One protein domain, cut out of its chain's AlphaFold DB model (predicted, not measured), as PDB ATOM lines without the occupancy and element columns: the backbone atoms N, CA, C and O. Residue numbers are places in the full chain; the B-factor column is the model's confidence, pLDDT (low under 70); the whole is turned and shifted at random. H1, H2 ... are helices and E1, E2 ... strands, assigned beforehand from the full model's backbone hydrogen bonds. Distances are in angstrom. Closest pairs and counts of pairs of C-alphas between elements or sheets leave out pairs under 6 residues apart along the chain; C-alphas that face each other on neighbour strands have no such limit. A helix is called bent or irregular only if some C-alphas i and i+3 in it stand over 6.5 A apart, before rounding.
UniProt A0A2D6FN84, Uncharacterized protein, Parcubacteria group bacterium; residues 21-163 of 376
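What this domain is: This is residues 21 to 163 of the 376 residues of an uncharacterized protein of Parcubacteria group bacterium (UniProt A0A2D6FN84). A strongly twisted sheet of four strands, E3 to E6, has the long helix H3 slantwise over one face, while the first arm of H1 lies over one end of E4 on the other face. The second arm of H1 runs away from the sheet beside H2 toward a small hairpin, E1 and E2, which is apart from that sheet; H4 ends the printed part, apart from the other helices. The printed part has 143 residues, with four named helices and six named strands in the order H1 E1 E2 H2 E3 E4 E5 E6 H3 H4, class mixed. The four-stranded sheet is branched and antiparallel; the whole is compact, with a radius of gyration of the C-alphas of 16.2 A and spans of 50 by 34 by 29 A.

How they stand to each other: H1, residues 21 to 41, was assigned as one helix by its hydrogen bonds but is bent, with C-alphas 28 and 31 6.9 A apart; its arms H1a, residues 21 to 28, and H1b, residues 31 to 41, stand at a steep tilt of 56 degrees. E1, residues 46 to 49, and E2, residues 56 to 59, form an antiparallel hairpin, with N 48 and O 57 2.9 A apart. H2, residues 64 to 75, touches H1b with residues 70 to 75 alone, closest at the C-alphas of Met 32 and Cys 74, 5.6 A; they run opposite ways at a shallow tilt of 33 degrees, only just short of steep. E3, residues 79 to 87, E4, residues 93 to 102, and E5, residues 105 to 108, form a meander, each strand the antiparallel neighbour of the one before; N 82 and O 97 are 2.8 A apart, N 100 and O 107 2.9 A. E6, residues 112 to 115, is also antiparallel to E4, with N 96 and O 112 2.8 A apart; E3 lies on one side of E4, E5 and E6 on the other side. H1a is on this sheet at a height of 7.2 A, across the strands and only just over E4, on which 3 of its C-alphas fall; H2 only grazes the sheet. H3, residues 126 to 144, is on the opposite face from H1a, over E3, E4 and E6 at a height of 6.4 A, and touches H2 at the C-alphas of Ser 64 and Ser 135, 5.0 A. H4, residues 157 to 163, is not on the sheet. In H1a, H1b, H2, H3 and H4 every O i to N i+4 pair is within hydrogen-bond range.

Where its parts are: H1a begins at C-alpha 21 (44.613, -5.656, 19.094). H1b is 15.6 A long, H2 15.9 A, E3 25.0 A, E4 28.8 A and H3 27.1 A. H4 ends at C-alpha 163 (40.302, -13.641, 52.863).

The domain as a whole: The farthest C-alphas, of Thr 53 and Glu 104, are 50.3 A apart. The printed part has no cut; the link from H3 to H4 is long. Confidence is under 70 at residues 50 to 52, 88 to 90, 117 to 127 and 149 to 163.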
ATOM      1  N   ASN A  21      45.907  -5.179  19.565       70.19
ATOM      2  CA  ASN A  21      44.613  -5.656  19.094       70.19
ATOM      3  C   ASN A  21      43.557  -5.776  20.202       70.19
ATOM      4  O   ASN A  21      42.380  -5.542  19.946       70.19
ATOM      5  N   LEU A  22      43.952  -6.067  21.447       73.44
ATOM      6  CA  LEU A  22      43.013  -6.135  22.570       73.44
ATOM      7  C   LEU A  22      42.516  -4.736  22.958       73.44
ATOM      8  O   LEU A  22      41.338  -4.552  23.242       73.44
ATOM      9  N   ARG A  23      43.399  -3.730  22.927       77.06
ATOM     10  CA  ARG A  23      43.033  -2.331  23.207       77.06
ATOM     11  C   ARG A  23      42.112  -1.758  22.136       77.06
ATOM     12  O   ARG A  23      41.149  -1.077  22.474       77.06
ATOM     13  N   LEU A  24      42.395  -2.055  20.869       80.25
ATOM     14  CA  LEU A  24      41.523  -1.686  19.753       80.25
ATOM     15  C   LEU A  24      40.150  -2.353  19.888       80.25
ATOM     16  O   LEU A  24      39.136  -1.668  19.793       80.25
ATOM     17  N   ALA A  25      40.115  -3.645  20.228       79.00
ATOM     18  CA  ALA A  25      38.865  -4.350  20.483       79.00
ATOM     19  C   ALA A  25      38.072  -3.729  21.642       79.00
ATOM     20  O   ALA A  25      36.876  -3.508  21.501       79.00
ATOM     21  N   PHE A  26      38.712  -3.366  22.759       80.38
ATOM     22  CA  PHE A  26      38.021  -2.676  23.855       80.38
ATOM     23  C   PHE A  26      37.450  -1.317  23.443       80.38
ATOM     24  O   PHE A  26      36.325  -1.004  23.823       80.38
ATOM     25  N   ARG A  27      38.172  -0.543  22.623       83.88
ATOM     26  CA  ARG A  27      37.682   0.740  22.094       83.88
ATOM     27  C   ARG A  27      36.461   0.559  21.187       83.88
ATOM     28  O   ARG A  27      35.531   1.353  21.239       83.88
ATOM     29  N   GLU A  28      36.436  -0.497  20.377       83.94
ATOM     30  CA  GLU A  28      35.261  -0.834  19.561       83.94
ATOM     31  C   GLU A  28      34.084  -1.366  20.393       83.94
ATOM     32  O   GLU A  28      32.923  -1.189  20.017       83.94
ATOM     33  N   LEU A  29      34.370  -2.031  21.514       84.62
ATOM     34  CA  LEU A  29      33.362  -2.593  22.413       84.62
ATOM     35  C   LEU A  29      32.770  -1.558  23.370       84.62
ATOM     36  O   LEU A  29      31.668  -1.771  23.863       84.62
ATOM     37  N   GLU A  30      33.452  -0.445  23.617       84.69
ATOM     38  CA  GLU A  30      33.019   0.628  24.516       84.69
ATOM     39  C   GLU A  30      31.590   1.148  24.244       84.69
ATOM     40  O   GLU A  30      30.781   1.137  25.178       84.69
ATOM     41  N   PRO A  31      31.188   1.506  23.003       87.31
ATOM     42  CA  PRO A  31      29.807   1.919  22.734       87.31
ATOM     43  C   PRO A  31      28.793   0.784  22.949       87.31
ATOM     44  O   PRO A  31      27.662   1.024  23.375       87.31
ATOM     45  N   MET A  32      29.184  -0.470  22.695       86.75
ATOM     46  CA  MET A  32      28.327  -1.637  22.943       86.75
ATOM     47  C   MET A  32      28.170  -1.905  24.442       86.75
ATOM     48  O   MET A  32      27.085  -2.270  24.895       86.75
ATOM     49  N   LEU A  33      29.231  -1.676  25.217       86.75
ATOM     50  CA  LEU A  33      29.239  -1.786  26.668       86.75
ATOM     51  C   LEU A  33      28.365  -0.706  27.303       86.75
ATOM     52  O   LEU A  33      27.595  -1.016  28.208       86.75
ATOM     53  N   ALA A  34      28.428   0.531  26.808       86.88
ATOM     54  CA  ALA A  34      27.540   1.606  27.245       86.88
ATOM     55  C   ALA A  34      26.066   1.228  27.026       86.88
ATOM     56  O   ALA A  34      25.273   1.284  27.962       86.88
ATOM     57  N   LYS A  35      25.720   0.722  25.835       88.94
ATOM     58  CA  LYS A  35      24.366   0.230  25.535       88.94
ATOM     59  C   LYS A  35      23.946  -0.957  26.412       88.94
ATOM     60  O   LYS A  35      22.790  -1.078  26.799       88.94
ATOM     61  N   ALA A  36      24.867  -1.863  26.727       87.19
ATOM     62  CA  ALA A  36      24.583  -2.975  27.630       87.19
ATOM     63  C   ALA A  36      24.334  -2.496  29.070       87.19
ATOM     64  O   ALA A  36      23.447  -3.023  29.736       87.19
ATOM     65  N   LYS A  37      25.058  -1.471  29.536       86.62
ATOM     66  CA  LYS A  37      24.834  -0.844  30.847       86.62
ATOM     67  C   LYS A  37      23.473  -0.153  30.932       86.62
ATOM     68  O   LYS A  37      22.789  -0.340  31.931       86.62
ATOM     69  N   THR A  38      23.047   0.567  29.891       88.31
ATOM     70  CA  THR A  38      21.715   1.199  29.880       88.31
ATOM     71  C   THR A  38      20.601   0.151  29.925       88.31
ATOM     72  O   THR A  38      19.686   0.252  30.737       88.31
ATOM     73  N   MET A  39      20.732  -0.932  29.152       86.50
ATOM     74  CA  MET A  39      19.776  -2.045  29.209       86.50
ATOM     75  C   MET A  39      19.749  -2.747  30.573       86.50
ATOM     76  O   MET A  39      18.707  -3.258  30.973       86.50
ATOM     77  N   LEU A  40      20.876  -2.789  31.293       84.94
ATOM     78  CA  LEU A  40      20.917  -3.320  32.658       84.94
ATOM     79  C   LEU A  40      20.199  -2.408  33.656       84.94
ATOM     80  O   LEU A  40      19.496  -2.916  34.525       84.94
ATOM     81  N   SER A  41      20.332  -1.085  33.523       83.06
ATOM     82  CA  SER A  41      19.609  -0.129  34.376       83.06
ATOM     83  C   SER A  41      18.102  -0.086  34.107       83.06
ATOM     84  O   SER A  41      17.328   0.261  34.994       83.06
ATOM     85  N   GLU A  42      17.672  -0.480  32.906       87.06
ATOM     86  CA  GLU A  42      16.257  -0.587  32.524       87.06
ATOM     87  C   GLU A  42      15.585  -1.876  33.030       87.06
ATOM     88  O   GLU A  42      14.378  -2.052  32.853       87.06
ATOM     89  N   LEU A  43      16.331  -2.798  33.655       84.62
ATOM     90  CA  LEU A  43      15.743  -4.031  34.173       84.62
ATOM     91  C   LEU A  43      14.722  -3.746  35.289       84.62
ATOM     92  O   LEU A  43      14.946  -2.872  36.134       84.62
ATOM     93  N   PRO A  44      13.615  -4.513  35.334       83.56
ATOM     94  CA  PRO A  44      12.591  -4.333  36.349       83.56
ATOM     95  C   PRO A  44      13.137  -4.649  37.743       83.56
ATOM     96  O   PRO A  44      13.920  -5.586  37.935       83.56
ATOM     97  N   LEU A  45      12.668  -3.887  38.731       83.75
ATOM     98  CA  LEU A  45      12.925  -4.164  40.139       83.75
ATOM     99  C   LEU A  45      12.246  -5.476  40.537       83.75
ATOM    100  O   LEU A  45      11.088  -5.721  40.195       83.75
ATOM    101  N   ARG A  46      12.966  -6.315  41.279       81.25
ATOM    102  CA  ARG A  46      12.466  -7.591  41.793       81.25
ATOM    103  C   ARG A  46      12.531  -7.613  43.313       81.25
ATOM    104  O   ARG A  46      13.529  -7.144  43.861       81.25
ATOM    105  N   PRO A  47      11.529  -8.192  43.989       79.31
ATOM    106  CA  PRO A  47      11.616  -8.419  45.420       79.31
ATOM    107  C   PRO A  47      12.643  -9.521  45.680       79.31
ATOM    108  O   PRO A  47      12.501 -10.647  45.192       79.31
ATOM    109  N   ILE A  48      13.684  -9.204  46.442       76.06
ATOM    110  CA  ILE A  48      14.653 -10.176  46.944       76.06
ATOM    111  C   ILE A  48      14.595 -10.153  48.462       76.06
ATOM    112  O   ILE A  48      14.612  -9.096  49.085       76.06
ATOM    113  N   THR A  49      14.505 -11.340  49.058       75.31
ATOM    114  CA  THR A  49      14.621 -11.498  50.506       75.31
ATOM    115  C   THR A  49      16.082 -11.368  50.896       75.31
ATOM    116  O   THR A  49      16.906 -12.205  50.511       75.31
ATOM    117  N   ASP A  50      16.400 -10.336  51.666       69.62
ATOM    118  CA  ASP A  50      17.712 -10.221  52.276       69.62
ATOM    119  C   ASP A  50      17.874 -11.316  53.346       69.62
ATOM    120  O   ASP A  50      16.999 -11.538  54.183       69.62
ATOM    121  N   LYS A  51      18.988 -12.051  53.315       65.31
ATOM    122  CA  LYS A  51      19.229 -13.179  54.225       65.31
ATOM    123  C   LYS A  51      19.460 -12.738  55.669       65.31
ATOM    124  O   LYS A  51      19.299 -13.570  56.558       65.31
ATOM    125  N   TYR A  52      19.865 -11.488  55.900       67.69
ATOM    126  CA  TYR A  52      20.175 -10.987  57.241       67.69
ATOM    127  C   TYR A  52      18.955 -10.382  57.925       67.69
ATOM    128  O   TYR A  52      18.657 -10.729  59.066       67.69
ATOM    129  N   THR A  53      18.244  -9.503  57.223       74.62
ATOM    130  CA  THR A  53      17.064  -8.816  57.764       74.62
ATOM    131  C   THR A  53      15.774  -9.619  57.585       74.62
ATOM    132  O   THR A  53      14.806  -9.368  58.293       74.62
ATOM    133  N   LEU A  54      15.759 -10.613  56.682       72.44
ATOM    134  CA  LEU A  54      14.559 -11.344  56.239       72.44
ATOM    135  C   LEU A  54      13.484 -10.439  55.610       72.44
ATOM    136  O   LEU A  54      12.371 -10.896  55.342       72.44
ATOM    137  N   GLU A  55      13.819  -9.181  55.330       80.50
ATOM    138  CA  GLU A  55      12.942  -8.218  54.680       80.50
ATOM    139  C   GLU A  55      13.023  -8.355  53.155       80.50
ATOM    140  O   GLU A  55      14.021  -8.814  52.587       80.50
ATOM    141  N   GLN A  56      11.935  -7.989  52.476       79.25
ATOM    142  CA  GLN A  56      11.900  -7.942  51.018       79.25
ATOM    143  C   GLN A  56      12.357  -6.566  50.551       79.25
ATOM    144  O   GLN A  56      11.648  -5.578  50.731       79.25
ATOM    145  N   VAL A  57      13.522  -6.516  49.912       79.69
ATOM    146  CA  VAL A  57      14.042  -5.301  49.287       79.69
ATOM    147  C   VAL A  57      13.785  -5.389  47.785       79.69
ATOM    148  O   VAL A  57      14.010  -6.428  47.162       79.69
ATOM    149  N   MET A  58      13.277  -4.307  47.196       80.12
ATOM    150  CA  MET A  58      13.064  -4.208  45.752       80.12
ATOM    151  C   MET A  58      14.358  -3.790  45.077       80.12
ATOM    152  O   MET A  58      14.853  -2.693  45.324       80.12
ATOM    153  N   VAL A  59      14.909  -4.651  44.221       76.56
ATOM    154  CA  VAL A  59      16.227  -4.388  43.646       76.56
ATOM    155  C   VAL A  59      16.394  -4.863  42.218       76.56
ATOM    156  O   VAL A  59      15.771  -5.833  41.777       76.56
ATOM    157  N   ARG A  60      17.255  -4.158  41.473       77.69
ATOM    158  CA  ARG A  60      17.617  -4.519  40.102       77.69
ATOM    159  C   ARG A  60      18.608  -5.671  40.141       77.69
ATOM    160  O   ARG A  60      19.808  -5.492  40.354       77.69
ATOM    161  N   PHE A  61      18.082  -6.870  39.933       79.75
ATOM    162  CA  PHE A  61      18.864  -8.093  39.855       79.75
ATOM    163  C   PHE A  61      18.735  -8.724  38.474       79.75
ATOM    164  O   PHE A  61      17.636  -9.086  38.038       79.75
ATOM    165  N   ALA A  62      19.879  -8.900  37.816       79.31
ATOM    166  CA  ALA A  62      19.966  -9.563  36.528       79.31
ATOM    167  C   ALA A  62      20.276 -11.055  36.716       79.31
ATOM    168  O   ALA A  62      21.296 -11.440  37.296       79.31
ATOM    169  N   THR A  63      19.403 -11.916  36.196       81.00
ATOM    170  CA  THR A  63      19.681 -13.357  36.120       81.00
ATOM    171  C   THR A  63      20.781 -13.638  35.092       81.00
ATOM    172  O   THR A  63      21.047 -12.829  34.201       81.00
ATOM    173  N   SER A  64      21.424 -14.809  35.174       80.31
ATOM    174  CA  SER A  64      22.455 -15.195  34.198       80.31
ATOM    175  C   SER A  64      21.916 -15.263  32.769       80.31
ATOM    176  O   SER A  64      22.623 -14.888  31.841       80.31
ATOM    177  N   GLU A  65      20.663 -15.682  32.590       83.31
ATOM    178  CA  GLU A  65      20.015 -15.702  31.277       83.31
ATOM    179  C   GLU A  65      19.797 -14.298  30.717       83.31
ATOM    180  O   GLU A  65      20.018 -14.060  29.534       83.31
ATOM    181  N   GLU A  66      19.363 -13.352  31.550       85.31
ATOM    182  CA  GLU A  66      19.163 -11.965  31.123       85.31
ATOM    183  C   GLU A  66      20.483 -11.309  30.757       85.31
ATOM    184  O   GLU A  66      20.572 -10.663  29.715       85.31
ATOM    185  N   LEU A  67      21.523 -11.545  31.554       85.00
ATOM    186  CA  LEU A  67      22.872 -11.091  31.247       85.00
ATOM    187  C   LEU A  67      23.375 -11.679  29.930       85.00
ATOM    188  O   LEU A  67      23.856 -10.935  29.080       85.00
ATOM    189  N   GLN A  68      23.201 -12.983  29.705       84.12
ATOM    190  CA  GLN A  68      23.551 -13.614  28.432       84.12
ATOM    191  C   GLN A  68      22.742 -13.034  27.263       84.12
ATOM    192  O   GLN A  68      23.313 -12.756  26.209       84.12
ATOM    193  N   ARG A  69      21.436 -12.779  27.431       87.25
ATOM    194  CA  ARG A  69      20.596 -12.142  26.399       87.25
ATOM    195  C   ARG A  69      21.057 -10.722  26.084       87.25
ATOM    196  O   ARG A  69      21.132 -10.369  24.907       87.25
ATOM    197  N   ILE A  70      21.376  -9.917  27.096       87.12
ATOM    198  CA  ILE A  70      21.906  -8.556  26.922       87.12
ATOM    199  C   ILE A  70      23.249  -8.618  26.195       87.12
ATOM    200  O   ILE A  70      23.446  -7.902  25.214       87.12
ATOM    201  N   VAL A  71      24.136  -9.528  26.602       87.50
ATOM    202  CA  VAL A  71      25.442  -9.708  25.959       87.50
ATOM    203  C   VAL A  71      25.276 -10.092  24.486       87.50
ATOM    204  O   VAL A  71      25.868  -9.461  23.611       87.50
ATOM    205  N   MET A  72      24.408 -11.056  24.179       87.06
ATOM    206  CA  MET A  72      24.145 -11.475  22.801       87.06
ATOM    207  C   MET A  72      23.529 -10.355  21.952       87.06
ATOM    208  O   MET A  72      23.946 -10.159  20.809       87.06
ATOM    209  N   ARG A  73      22.583  -9.578  22.500       87.62
ATOM    210  CA  ARG A  73      21.939  -8.458  21.787       87.62
ATOM    211  C   ARG A  73      22.888  -7.284  21.541       87.62
ATOM    212  O   ARG A  73      22.871  -6.718  20.447       87.62
ATOM    213  N   CYS A  74      23.700  -6.909  22.530       87.44
ATOM    214  CA  CYS A  74      24.572  -5.738  22.438       87.44
ATOM    215  C   CYS A  74      25.871  -6.029  21.686       87.44
ATOM    216  O   CYS A  74      26.266  -5.236  20.835       87.44
ATOM    217  N   PHE A  75      26.509  -7.170  21.956       86.25
ATOM    218  CA  PHE A  75      27.824  -7.491  21.395       86.25
ATOM    219  C   PHE A  75      27.759  -8.349  20.130       86.25
ATOM    220  O   PHE A  75      28.787  -8.525  19.480       86.25
ATOM    221  N   LYS A  76      26.582  -8.873  19.751       86.12
ATOM    222  CA  LYS A  76      26.353  -9.624  18.498       86.12
ATOM    223  C   LYS A  76      27.377 -10.751  18.261       86.12
ATOM    224  O   LYS A  76      27.830 -10.956  17.140       86.12
ATOM    225  N   GLY A  77      27.787 -11.441  19.329       82.75
ATOM    226  CA  GLY A  77      28.779 -12.522  19.278       82.75
ATOM    227  C   GLY A  77      30.250 -12.082  19.333       82.75
ATOM    228  O   GLY A  77      31.127 -12.938  19.349       82.75
ATOM    229  N   ARG A  78      30.554 -10.778  19.422       84.12
ATOM    230  CA  ARG A  78      31.932 -10.293  19.648       84.12
ATOM    231  C   ARG A  78      32.460 -10.617  21.045       84.12
ATOM    232  O   ARG A  78      33.670 -10.663  21.239       84.12
ATOM    233  N   ILE A  79      31.565 -10.827  22.006       87.44
ATOM    234  CA  ILE A  79      31.890 -11.297  23.351       87.44
ATOM    235  C   ILE A  79      31.165 -12.617  23.567       87.44
ATOM    236  O   ILE A  79      29.955 -12.703  23.353       87.44
ATOM    237  N   VAL A  80      31.904 -13.626  24.016       87.25
ATOM    238  CA  VAL A  80      31.372 -14.933  24.404       87.25
ATOM    239  C   VAL A  80      31.810 -15.221  25.832       87.25
ATOM    240  O   VAL A  80      32.981 -15.053  26.168       87.25
ATOM    241  N   VAL A  81      30.875 -15.656  26.672       87.50
ATOM    242  CA  VAL A  81      31.181 -16.159  28.014       87.50
ATOM    243  C   VAL A  81      31.205 -17.677  27.939       87.50
ATOM    244  O   VAL A  81      30.205 -18.290  27.583       87.50
ATOM    245  N   ASP A  82      32.357 -18.261  28.235       87.31
ATOM    246  CA  ASP A  82      32.580 -19.703  28.242       87.31
ATOM    247  C   ASP A  82      32.640 -20.197  29.687       87.31
ATOM    248  O   ASP A  82      33.421 -19.669  30.482       87.31
ATOM    249  N   THR A  83      31.815 -21.176  30.041       87.12
ATOM    250  CA  THR A  83      31.708 -21.727  31.394       87.12
ATOM    251  C   THR A  83      32.204 -23.167  31.402       87.12
ATOM    252  O   THR A  83      31.735 -24.024  30.661       87.12
ATOM    253  N   LEU A  84      33.183 -23.451  32.261       85.19
ATOM    254  CA  LEU A  84      33.781 -24.773  32.397       85.19
ATOM    255  C   LEU A  84      33.612 -25.282  33.833       85.19
ATOM    256  O   LEU A  84      34.074 -24.621  34.769       85.19
ATOM    257  N   PRO A  85      32.990 -26.455  34.046       82.56
ATOM    258  CA  PRO A  85      32.925 -27.059  35.368       82.56
ATOM    259  C   PRO A  85      34.324 -27.528  35.784       82.56
ATOM    260  O   PRO A  85      34.968 -28.304  35.083       82.56
ATOM    261  N   VAL A  86      34.801 -27.057  36.937       82.31
ATOM    262  CA  VAL A  86      36.130 -27.401  37.479       82.31
ATOM    263  C   VAL A  86      36.029 -28.382  38.635       82.31
ATOM    264  O   VAL A  86      36.902 -29.231  38.814       82.31
ATOM    265  N   ARG A  87      34.950 -28.307  39.414       76.31
ATOM    266  CA  ARG A  87      34.682 -29.254  40.493       76.31
ATOM    267  C   ARG A  87      33.238 -29.716  40.413       76.31
ATOM    268  O   ARG A  87      32.330 -28.895  40.472       76.31
ATOM    269  N   ALA A  88      33.045 -31.027  40.325       66.94
ATOM    270  CA  ALA A  88      31.763 -31.687  40.532       66.94
ATOM    271  C   ALA A  88      31.847 -32.458  41.857       66.94
ATOM    272  O   ALA A  88      32.781 -33.228  42.068       66.94
ATOM    273  N   GLY A  89      30.934 -32.208  42.793       66.31
ATOM    274  CA  GLY A  89      30.988 -32.804  44.130       66.31
ATOM    275  C   GLY A  89      30.225 -31.969  45.145       66.31
ATOM    276  O   GLY A  89      29.319 -31.247  44.757       66.31
ATOM    277  N   MET A  90      30.619 -32.034  46.421       65.38
ATOM    278  CA  MET A  90      29.981 -31.322  47.547       65.38
ATOM    279  C   MET A  90      30.162 -29.794  47.534       65.38
ATOM    280  O   MET A  90      29.659 -29.120  48.418       65.38
ATOM    281  N   THR A  91      30.893 -29.238  46.573       74.44
ATOM    282  CA  THR A  91      30.998 -27.794  46.321       74.44
ATOM    283  C   THR A  91      31.208 -27.598  44.821       74.44
ATOM    284  O   THR A  91      32.357 -27.540  44.370       74.44
ATOM    285  N   PRO A  92      30.144 -27.608  43.994       78.75
ATOM    286  CA  PRO A  92      30.295 -27.382  42.570       78.75
ATOM    287  C   PRO A  92      30.940 -26.023  42.325       78.75
ATOM    288  O   PRO A  92      30.533 -25.009  42.897       78.75
ATOM    289  N   ALA A  93      31.954 -26.028  41.468       80.69
ATOM    290  CA  ALA A  93      32.670 -24.833  41.064       80.69
ATOM    291  C   ALA A  93      32.767 -24.786  39.541       80.69
ATOM    292  O   ALA A  93      33.173 -25.763  38.903       80.69
ATOM    293  N   VAL A  94      32.411 -23.635  38.982       84.06
ATOM    294  CA  VAL A  94      32.428 -23.342  37.550       84.06
ATOM    295  C   VAL A  94      33.352 -22.156  37.322       84.06
ATOM    296  O   VAL A  94      33.310 -21.175  38.062       84.06
ATOM    297  N   VAL A  95      34.215 -22.257  36.318       86.44
ATOM    298  CA  VAL A  95      35.085 -21.167  35.879       86.44
ATOM    299  C   VAL A  95      34.509 -20.567  34.613       86.44
ATOM    300  O   VAL A  95      34.298 -21.272  33.632       86.44
ATOM    301  N   GLY A  96      34.290 -19.265  34.640       86.25
ATOM    302  CA  GLY A  96      33.743 -18.473  33.557       86.25
ATOM    303  C   GLY A  96      34.874 -17.675  32.947       86.25
ATOM    304  O   GLY A  96      35.653 -17.059  33.666       86.25
ATOM    305  N   LYS A  97      35.009 -17.714  31.629       87.62
ATOM    306  CA  LYS A  97      36.040 -16.995  30.881       87.62
ATOM    307  C   LYS A  97      35.373 -16.132  29.828       87.62
ATOM    308  O   LYS A  97      34.521 -16.613  29.085       87.62
ATOM    309  N   VAL A  98      35.792 -14.875  29.719       87.94
ATOM    310  CA  VAL A  98      35.379 -14.031  28.593       87.94
ATOM    311  C   VAL A  98      36.293 -14.294  27.411       87.94
ATOM    312  O   VAL A  98      37.514 -14.228  27.536       87.94
ATOM    313  N   LYS A  99      35.709 -14.518  26.242       88.44
ATOM    314  CA  LYS A  99      36.395 -14.508  24.954       88.44
ATOM    315  C   LYS A  99      35.948 -13.283  24.170       88.44
ATOM    316  O   LYS A  99      34.755 -13.103  23.934       88.44
ATOM    317  N   ILE A 100      36.903 -12.454  23.764       87.94
ATOM    318  CA  ILE A 100      36.670 -11.272  22.932       87.94
ATOM    319  C   ILE A 100      37.168 -11.557  21.520       87.94
ATOM    320  O   ILE A 100      38.320 -11.952  21.335       87.94
ATOM    321  N   LEU A 101      36.309 -11.339  20.527       86.06
ATOM    322  CA  LEU A 101      36.669 -11.416  19.120       86.06
ATOM    323  C   LEU A 101      37.514 -10.200  18.732       86.06
ATOM    324  O   LEU A 101      37.066  -9.057  18.824       86.06
ATOM    325  N   THR A 102      38.728 -10.464  18.271       84.81
ATOM    326  CA  THR A 102      39.643  -9.479  17.688       84.81
ATOM    327  C   THR A 102      39.903  -9.813  16.218       84.81
ATOM    328  O   THR A 102      39.484 -10.868  15.737       84.81
ATOM    329  N   SER A 103      40.614  -8.943  15.500       80.50
ATOM    330  CA  SER A 103      41.033  -9.179  14.109       80.50
ATOM    331  C   SER A 103      41.858 -10.462  13.920       80.50
ATOM    332  O   SER A 103      41.848 -11.038  12.838       80.50
ATOM    333  N   GLU A 104      42.531 -10.934  14.970       79.44
ATOM    334  CA  GLU A 104      43.352 -12.154  14.974       79.44
ATOM    335  C   GLU A 104      42.600 -13.387  15.508       79.44
ATOM    336  O   GLU A 104      43.169 -14.472  15.614       79.44
ATOM    337  N   GLY A 105      41.319 -13.234  15.859       83.75
ATOM    338  CA  GLY A 105      40.487 -14.278  16.456       83.75
ATOM    339  C   GLY A 105      40.137 -14.009  17.920       83.75
ATOM    340  O   GLY A 105      40.211 -12.879  18.407       83.75
ATOM    341  N   TYR A 106      39.693 -15.050  18.629       84.62
ATOM    342  CA  TYR A 106      39.229 -14.924  20.011       84.62
ATOM    343  C   TYR A 106      40.389 -14.873  21.008       84.62
ATOM    344  O   TYR A 106      41.156 -15.826  21.143       84.62
ATOM    345  N   ILE A 107      40.462 -13.789  21.778       84.25
ATOM    346  CA  ILE A 107      41.367 -13.655  22.920       84.25
ATOM    347  C   ILE A 107      40.583 -13.964  24.191       84.25
ATOM    348  O   ILE A 107      39.536 -13.372  24.444       84.25
ATOM    349  N   THR A 108      41.093 -14.899  24.992       83.25
ATOM    350  CA  THR A 108      40.491 -15.256  26.282       83.25
ATOM    351  C   THR A 108      41.069 -14.363  27.374       83.25
ATOM    352  O   THR A 108      42.288 -14.292  27.528       83.25
ATOM    353  N   LEU A 109      40.204 -13.676  28.112       80.62
ATOM    354  CA  LEU A 109      40.566 -12.904  29.295       80.62
ATOM    355  C   LEU A 109      40.698 -13.818  30.523       80.62
ATOM    356  O   LEU A 109      40.177 -14.942  30.507       80.62
ATOM    357  N   PRO A 110      41.380 -13.355  31.591       73.25
ATOM    358  CA  PRO A 110      41.314 -14.003  32.895       73.25
ATOM    359  C   PRO A 110      39.854 -14.269  33.267       73.25
ATOM    360  O   PRO A 110      38.978 -13.458  32.978       73.25
ATOM    361  N   GLY A 111      39.596 -15.462  33.792       74.25
ATOM    362  CA  GLY A 111      38.252 -15.907  34.123       74.25
ATOM    363  C   GLY A 111      37.985 -15.854  35.618       74.25
ATOM    364  O   GLY A 111      38.914 -15.960  36.417       74.25
ATOM    365  N   SER A 112      36.710 -15.791  35.983       75.88
ATOM    366  CA  SER A 112      36.267 -15.790  37.374       75.88
ATOM    367  C   SER A 112      35.671 -17.143  37.772       75.88
ATOM    368  O   SER A 112      35.031 -17.839  36.976       75.88
ATOM    369  N   VAL A 113      35.868 -17.537  39.029       75.00
ATOM    370  CA  VAL A 113      35.325 -18.793  39.563       75.00
ATOM    371  C   VAL A 113      34.042 -18.502  40.332       75.00
ATOM    372  O   VAL A 113      34.032 -17.651  41.218       75.00
ATOM    373  N   GLY A 114      32.960 -19.211  40.021       72.31
ATOM    374  CA  GLY A 114      31.732 -19.248  40.812       72.31
ATOM    375  C   GLY A 114      31.619 -20.587  41.531       72.31
ATOM    376  O   GLY A 114      31.737 -21.636  40.904       72.31
ATOM    377  N   SER A 115      31.394 -20.563  42.845       74.75
ATOM    378  CA  SER A 115      31.142 -21.774  43.630       74.75
ATOM    379  C   SER A 115      29.848 -21.658  44.423       74.75
ATOM    380  O   SER A 115      29.443 -20.553  44.805       74.75
ATOM    381  N   HIS A 116      29.190 -22.793  44.635       71.31
ATOM    382  CA  HIS A 116      27.979 -22.875  45.440       71.31
ATOM    383  C   HIS A 116      28.113 -24.007  46.457       71.31
ATOM    384  O   HIS A 116      28.370 -25.153  46.087       71.31
ATOM    385  N   GLU A 117      27.957 -23.681  47.736       66.12
ATOM    386  CA  GLU A 117      27.946 -24.674  48.805       66.12
ATOM    387  C   GLU A 117      26.570 -25.331  48.910       66.12
ATOM    388  O   GLU A 117      25.537 -24.697  48.684       66.12
ATOM    389  N   PHE A 118      26.538 -26.615  49.265       60.16
ATOM    390  CA  PHE A 118      25.275 -27.263  49.597       60.16
ATOM    391  C   PHE A 118      24.811 -26.737  50.950       60.16
ATOM    392  O   PHE A 118      25.515 -26.874  51.948       60.16
ATOM    393  N   GLY A 119      23.596 -26.193  51.002       53.03
ATOM    394  CA  GLY A 119      22.929 -25.984  52.281       53.03
ATOM    395  C   GLY A 119      22.795 -27.318  53.022       53.03
ATOM    396  O   GLY A 119      22.467 -28.341  52.410       53.03
ATOM    397  N   LEU A 120      23.041 -27.313  54.337       40.06
ATOM    398  CA  LEU A 120      22.747 -28.444  55.223       40.06
ATOM    399  C   LEU A 120      21.284 -28.875  55.016       40.06
ATOM    400  O   LEU A 120      20.365 -28.189  55.448       40.06
ATOM    401  N   GLY A 121      21.070 -29.993  54.316       42.88
ATOM    402  CA  GLY A 121      19.740 -30.534  54.007       42.88
ATOM    403  C   GLY A 121      19.420 -30.692  52.517       42.88
ATOM    404  O   GLY A 121      18.497 -31.428  52.181       42.88
ATOM    405  N   ALA A 122      20.195 -30.096  51.609       43.72
ATOM    406  CA  ALA A 122      20.034 -30.303  50.169       43.72
ATOM    407  C   ALA A 122      20.879 -31.502  49.710       43.72
ATOM    408  O   ALA A 122      21.998 -31.336  49.248       43.72
ATOM    409  N   VAL A 123      20.385 -32.730  49.883       43.66
ATOM    410  CA  VAL A 123      21.081 -33.938  49.380       43.66
ATOM    411  C   VAL A 123      20.709 -34.261  47.929       43.66
ATOM    412  O   VAL A 123      21.392 -35.068  47.309       43.66
ATOM    413  N   ASP A 124      19.725 -33.579  47.339       45.03
ATOM    414  CA  ASP A 124      19.311 -33.864  45.969       45.03
ATOM    415  C   ASP A 124      19.596 -32.737  44.964       45.03
ATOM    416  O   ASP A 124      19.378 -31.544  45.190       45.03
ATOM    417  N   VAL A 125      20.036 -33.218  43.799       48.72
ATOM    418  CA  VAL A 125      20.102 -32.587  42.476       48.72
ATOM    419  C   VAL A 125      21.311 -31.697  42.175       48.72
ATOM    420  O   VAL A 125      21.153 -30.509  41.913       48.72
ATOM    421  N   GLY A 126      22.493 -32.318  42.045       54.22
ATOM    422  CA  GLY A 126      23.756 -31.697  41.603       54.22
ATOM    423  C   GLY A 126      23.687 -30.785  40.363       54.22
ATOM    424  O   GLY A 126      24.574 -29.953  40.183       54.22
ATOM    425  N   SER A 127      22.645 -30.873  39.525       64.62
ATOM    426  CA  SER A 127      22.442 -29.944  38.405       64.62
ATOM    427  C   SER A 127      21.981 -28.555  38.852       64.62
ATOM    428  O   SER A 127      22.447 -27.571  38.291       64.62
ATOM    429  N   LYS A 128      21.143 -28.420  39.891       74.06
ATOM    430  CA  LYS A 128      20.663 -27.101  40.348       74.06
ATOM    431  C   LYS A 128      21.778 -26.290  41.007       74.06
ATOM    432  O   LYS A 128      21.873 -25.082  40.786       74.06
ATOM    433  N   GLN A 129      22.648 -26.938  41.784       74.50
ATOM    434  CA  GLN A 129      23.798 -26.254  42.383       74.50
ATOM    435  C   GLN A 129      24.879 -25.956  41.338       74.50
ATOM    436  O   GLN A 129      25.506 -24.905  41.415       74.50
ATOM    437  N   MET A 130      25.060 -26.822  40.332       78.69
ATOM    438  CA  MET A 130      25.968 -26.549  39.214       78.69
ATOM    439  C   MET A 130      25.484 -25.373  38.360       78.69
ATOM    440  O   MET A 130      26.279 -24.481  38.086       78.69
ATOM    441  N   LEU A 131      24.186 -25.300  38.052       81.50
ATOM    442  CA  LEU A 131      23.574 -24.136  37.399       81.50
ATOM    443  C   LEU A 131      23.721 -22.874  38.255       81.50
ATOM    444  O   LEU A 131      24.034 -21.812  37.738       81.50
ATOM    445  N   SER A 132      23.564 -22.979  39.577       80.44
ATOM    446  CA  SER A 132      23.756 -21.832  40.477       80.44
ATOM    447  C   SER A 132      25.210 -21.348  40.496       80.44
ATOM    448  O   SER A 132      25.462 -20.141  40.472       80.44
ATOM    449  N   ALA A 133      26.169 -22.278  40.511       80.81
ATOM    450  CA  ALA A 133      27.596 -21.984  40.412       80.81
ATOM    451  C   ALA A 133      27.960 -21.386  39.042       80.81
ATOM    452  O   ALA A 133      28.747 -20.443  38.976       80.81
ATOM    453  N   GLU A 134      27.342 -21.871  37.966       82.75
ATOM    454  CA  GLU A 134      27.484 -21.340  36.614       82.75
ATOM    455  C   GLU A 134      26.918 -19.923  36.498       82.75
ATOM    456  O   GLU A 134      27.631 -19.013  36.080       82.75
ATOM    457  N   SER A 135      25.684 -19.694  36.949       83.62
ATOM    458  CA  SER A 135      25.070 -18.364  36.970       83.62
ATOM    459  C   SER A 135      25.928 -17.359  37.737       83.62
ATOM    460  O   SER A 135      26.092 -16.223  37.295       83.62
ATOM    461  N   LYS A 136      26.503 -17.784  38.868       81.12
ATOM    462  CA  LYS A 136      27.427 -16.982  39.680       81.12
ATOM    463  C   LYS A 136      28.739 -16.699  38.957       81.12
ATOM    464  O   LYS A 136      29.229 -15.574  38.976       81.12
ATOM    465  N   SER A 137      29.289 -17.700  38.281       85.19
ATOM    466  CA  SER A 137      30.498 -17.549  37.478       85.19
ATOM    467  C   SER A 137      30.289 -16.596  36.295       85.19
ATOM    468  O   SER A 137      31.120 -15.720  36.066       85.19
ATOM    469  N   ILE A 138      29.155 -16.679  35.592       85.81
ATOM    470  CA  ILE A 138      28.797 -15.762  34.498       85.81
ATOM    471  C   ILE A 138      28.700 -14.326  35.010       85.81
ATOM    472  O   ILE A 138      29.300 -13.431  34.420       85.81
ATOM    473  N   ARG A 139      27.985 -14.106  36.122       83.88
ATOM    474  CA  ARG A 139      27.848 -12.780  36.743       83.88
ATOM    475  C   ARG A 139      29.197 -12.166  37.100       83.88
ATOM    476  O   ARG A 139      29.510 -11.075  36.627       83.88
ATOM    477  N   ARG A 140      30.042 -12.902  37.829       81.81
ATOM    478  CA  ARG A 140      31.397 -12.453  38.198       81.81
ATOM    479  C   ARG A 140      32.253 -12.125  36.971       81.81
ATOM    480  O   ARG A 140      32.905 -11.087  36.927       81.81
ATOM    481  N   THR A 141      32.180 -12.961  35.942       84.94
ATOM    482  CA  THR A 141      32.951 -12.797  34.703       84.94
ATOM    483  C   THR A 141      32.496 -11.564  33.908       84.94
ATOM    484  O   THR A 141      33.311 -10.839  33.346       84.94
ATOM    485  N   LEU A 142      31.191 -11.275  33.879       84.94
ATOM    486  CA  LEU A 142      30.643 -10.081  33.224       84.94
ATOM    487  C   LEU A 142      30.838  -8.804  34.057       84.94
ATOM    488  O   LEU A 142      31.002  -7.721  33.490       84.94
ATOM    489  N   ARG A 143      30.920  -8.920  35.385       79.69
ATOM    490  CA  ARG A 143      31.316  -7.825  36.283       79.69
ATOM    491  C   ARG A 143      32.735  -7.345  35.988       79.69
ATOM    492  O   ARG A 143      32.968  -6.137  36.018       79.69
ATOM    493  N   GLU A 144      33.663  -8.248  35.674       77.31
ATOM    494  CA  GLU A 144      35.031  -7.891  35.261       77.31
ATOM    495  C   GLU A 144      35.060  -7.096  33.943       77.31
ATOM    496  O   GLU A 144      35.955  -6.282  33.733       77.31
ATOM    497  N   LEU A 145      34.035  -7.240  33.096       77.69
ATOM    498  CA  LEU A 145      33.825  -6.400  31.908       77.69
ATOM    499  C   LEU A 145      33.118  -5.069  32.211       77.69
ATOM    500  O   LEU A 145      32.915  -4.262  31.305       77.69
ATOM    501  N   GLY A 146      32.723  -4.825  33.460       76.25
ATOM    502  CA  GLY A 146      32.008  -3.621  33.878       76.25
ATOM    503  C   GLY A 146      30.487  -3.685  33.715       76.25
ATOM    504  O   GLY A 146      29.838  -2.644  33.803       76.25
ATOM    505  N   LEU A 147      29.904  -4.866  33.489       79.81
ATOM    506  CA  LEU A 147      28.453  -5.083  33.514       79.81
ATOM    507  C   LEU A 147      28.029  -5.453  34.941       79.81
ATOM    508  O   LEU A 147      28.095  -6.616  35.326       79.81
ATOM    509  N   ARG A 148      27.651  -4.449  35.741       72.56
ATOM    510  CA  ARG A 148      27.235  -4.613  37.144       72.56
ATOM    511  C   ARG A 148      25.734  -4.375  37.294       72.56
ATOM    512  O   ARG A 148      25.238  -3.359  36.818       72.56
ATOM    513  N   ALA A 149      25.041  -5.293  37.967       65.31
ATOM    514  CA  ALA A 149      23.687  -5.067  38.474       65.31
ATOM    515  C   ALA A 149      23.758  -4.517  39.913       65.31
ATOM    516  O   ALA A 149      24.718  -4.793  40.629       65.31
ATOM    517  N   GLU A 150      22.765  -3.727  40.324       57.62
ATOM    518  CA  GLU A 150      22.796  -2.935  41.568       57.62
ATOM    519  C   GLU A 150      22.786  -3.792  42.849       57.62
ATOM    520  O   GLU A 150      23.394  -3.401  43.839       57.62
ATOM    521  N   TYR A 151      22.164  -4.979  42.840       54.88
ATOM    522  CA  TYR A 151      22.026  -5.833  44.035       54.88
ATOM    523  C   TYR A 151      22.897  -7.082  44.015       54.88
ATOM    524  O   TYR A 151      22.417  -8.219  44.007       54.88
ATOM    525  N   GLU A 152      24.206  -6.878  43.971       57.00
ATOM    526  CA  GLU A 152      25.169  -7.975  43.858       57.00
ATOM    527  C   GLU A 152      26.086  -8.111  45.088       57.00
ATOM    528  O   GLU A 152      27.121  -8.771  45.024       57.00
ATOM    529  N   GLU A 153      25.686  -7.554  46.239       52.81
ATOM    530  CA  GLU A 153      26.406  -7.688  47.522       52.81
ATOM    531  C   GLU A 153      26.505  -9.142  48.030       52.81
ATOM    532  O   GLU A 153      27.302  -9.451  48.915       52.81
ATOM    533  N   TYR A 154      25.772 -10.081  47.424       50.81
ATOM    534  CA  TYR A 154      25.831 -11.504  47.768       50.81
ATOM    535  C   TYR A 154      26.949 -12.304  47.084       50.81
ATOM    536  O   TYR A 154      27.238 -13.414  47.537       50.81
ATOM    537  N   ASP A 155      27.604 -11.782  46.038       51.72
ATOM    538  CA  ASP A 155      28.733 -12.482  45.401       51.72
ATOM    539  C   ASP A 155      30.097 -12.098  46.010       51.72
ATOM    540  O   ASP A 155      31.053 -12.864  45.852       51.72
ATOM    541  N   ASP A 156      30.185 -10.994  46.765       51.44
ATOM    542  CA  ASP A 156      31.418 -10.510  47.415       51.44
ATOM    543  C   ASP A 156      31.717 -11.179  48.773       51.44
ATOM    544  O   ASP A 156      32.859 -11.159  49.245       51.44
ATOM    545  N   PHE A 157      30.730 -11.829  49.401       48.31
ATOM    546  CA  PHE A 157      30.903 -12.431  50.730       48.31
ATOM    547  C   PHE A 157      31.814 -13.673  50.736       48.31
ATOM    548  O   PHE A 157      32.575 -13.851  51.685       48.31
ATOM    549  N   ASP A 158      31.835 -14.473  49.658       49.44
ATOM    550  CA  ASP A 158      32.793 -15.589  49.523       49.44
ATOM    551  C   ASP A 158      34.245 -15.092  49.585       49.44
ATOM    552  O   ASP A 158      35.114 -15.761  50.142       49.44
ATOM    553  N   ASN A 159      34.523 -13.913  49.014       49.41
ATOM    554  CA  ASN A 159      35.865 -13.341  49.037       49.41
ATOM    555  C   ASN A 159      36.223 -12.825  50.431       49.41
ATOM    556  O   ASN A 159      37.369 -12.979  50.832       49.41
ATOM    557  N   ARG A 160      35.266 -12.272  51.192       49.91
ATOM    558  CA  ARG A 160      35.511 -11.819  52.574       49.91
ATOM    559  C   ARG A 160      35.673 -12.976  53.563       49.91
ATOM    560  O   ARG A 160      36.466 -12.857  54.491       49.91
ATOM    561  N   GLN A 161      34.983 -14.103  53.381       46.94
ATOM    562  CA  GLN A 161      35.187 -15.293  54.224       46.94
ATOM    563  C   GLN A 161      36.472 -16.060  53.880       46.94
ATOM    564  O   GLN A 161      37.162 -16.532  54.785       46.94
ATOM    565  N   ASN A 162      36.853 -16.122  52.602       45.97
ATOM    566  CA  ASN A 162      38.111 -16.756  52.201       45.97
ATOM    567  C   ASN A 162      39.339 -15.868  52.465       45.97
ATOM    568  O   ASN A 162      40.416 -16.396  52.709       45.97
ATOM    569  N   SER A 163      39.202 -14.537  52.475       44.91
ATOM    570  CA  SER A 163      40.302 -13.641  52.863       44.91
ATOM    571  C   SER A 163      40.448 -13.472  54.378       44.91
ATOM    572  O   SER A 163      41.540 -13.168  54.848       44.91
TER     573      SER A 163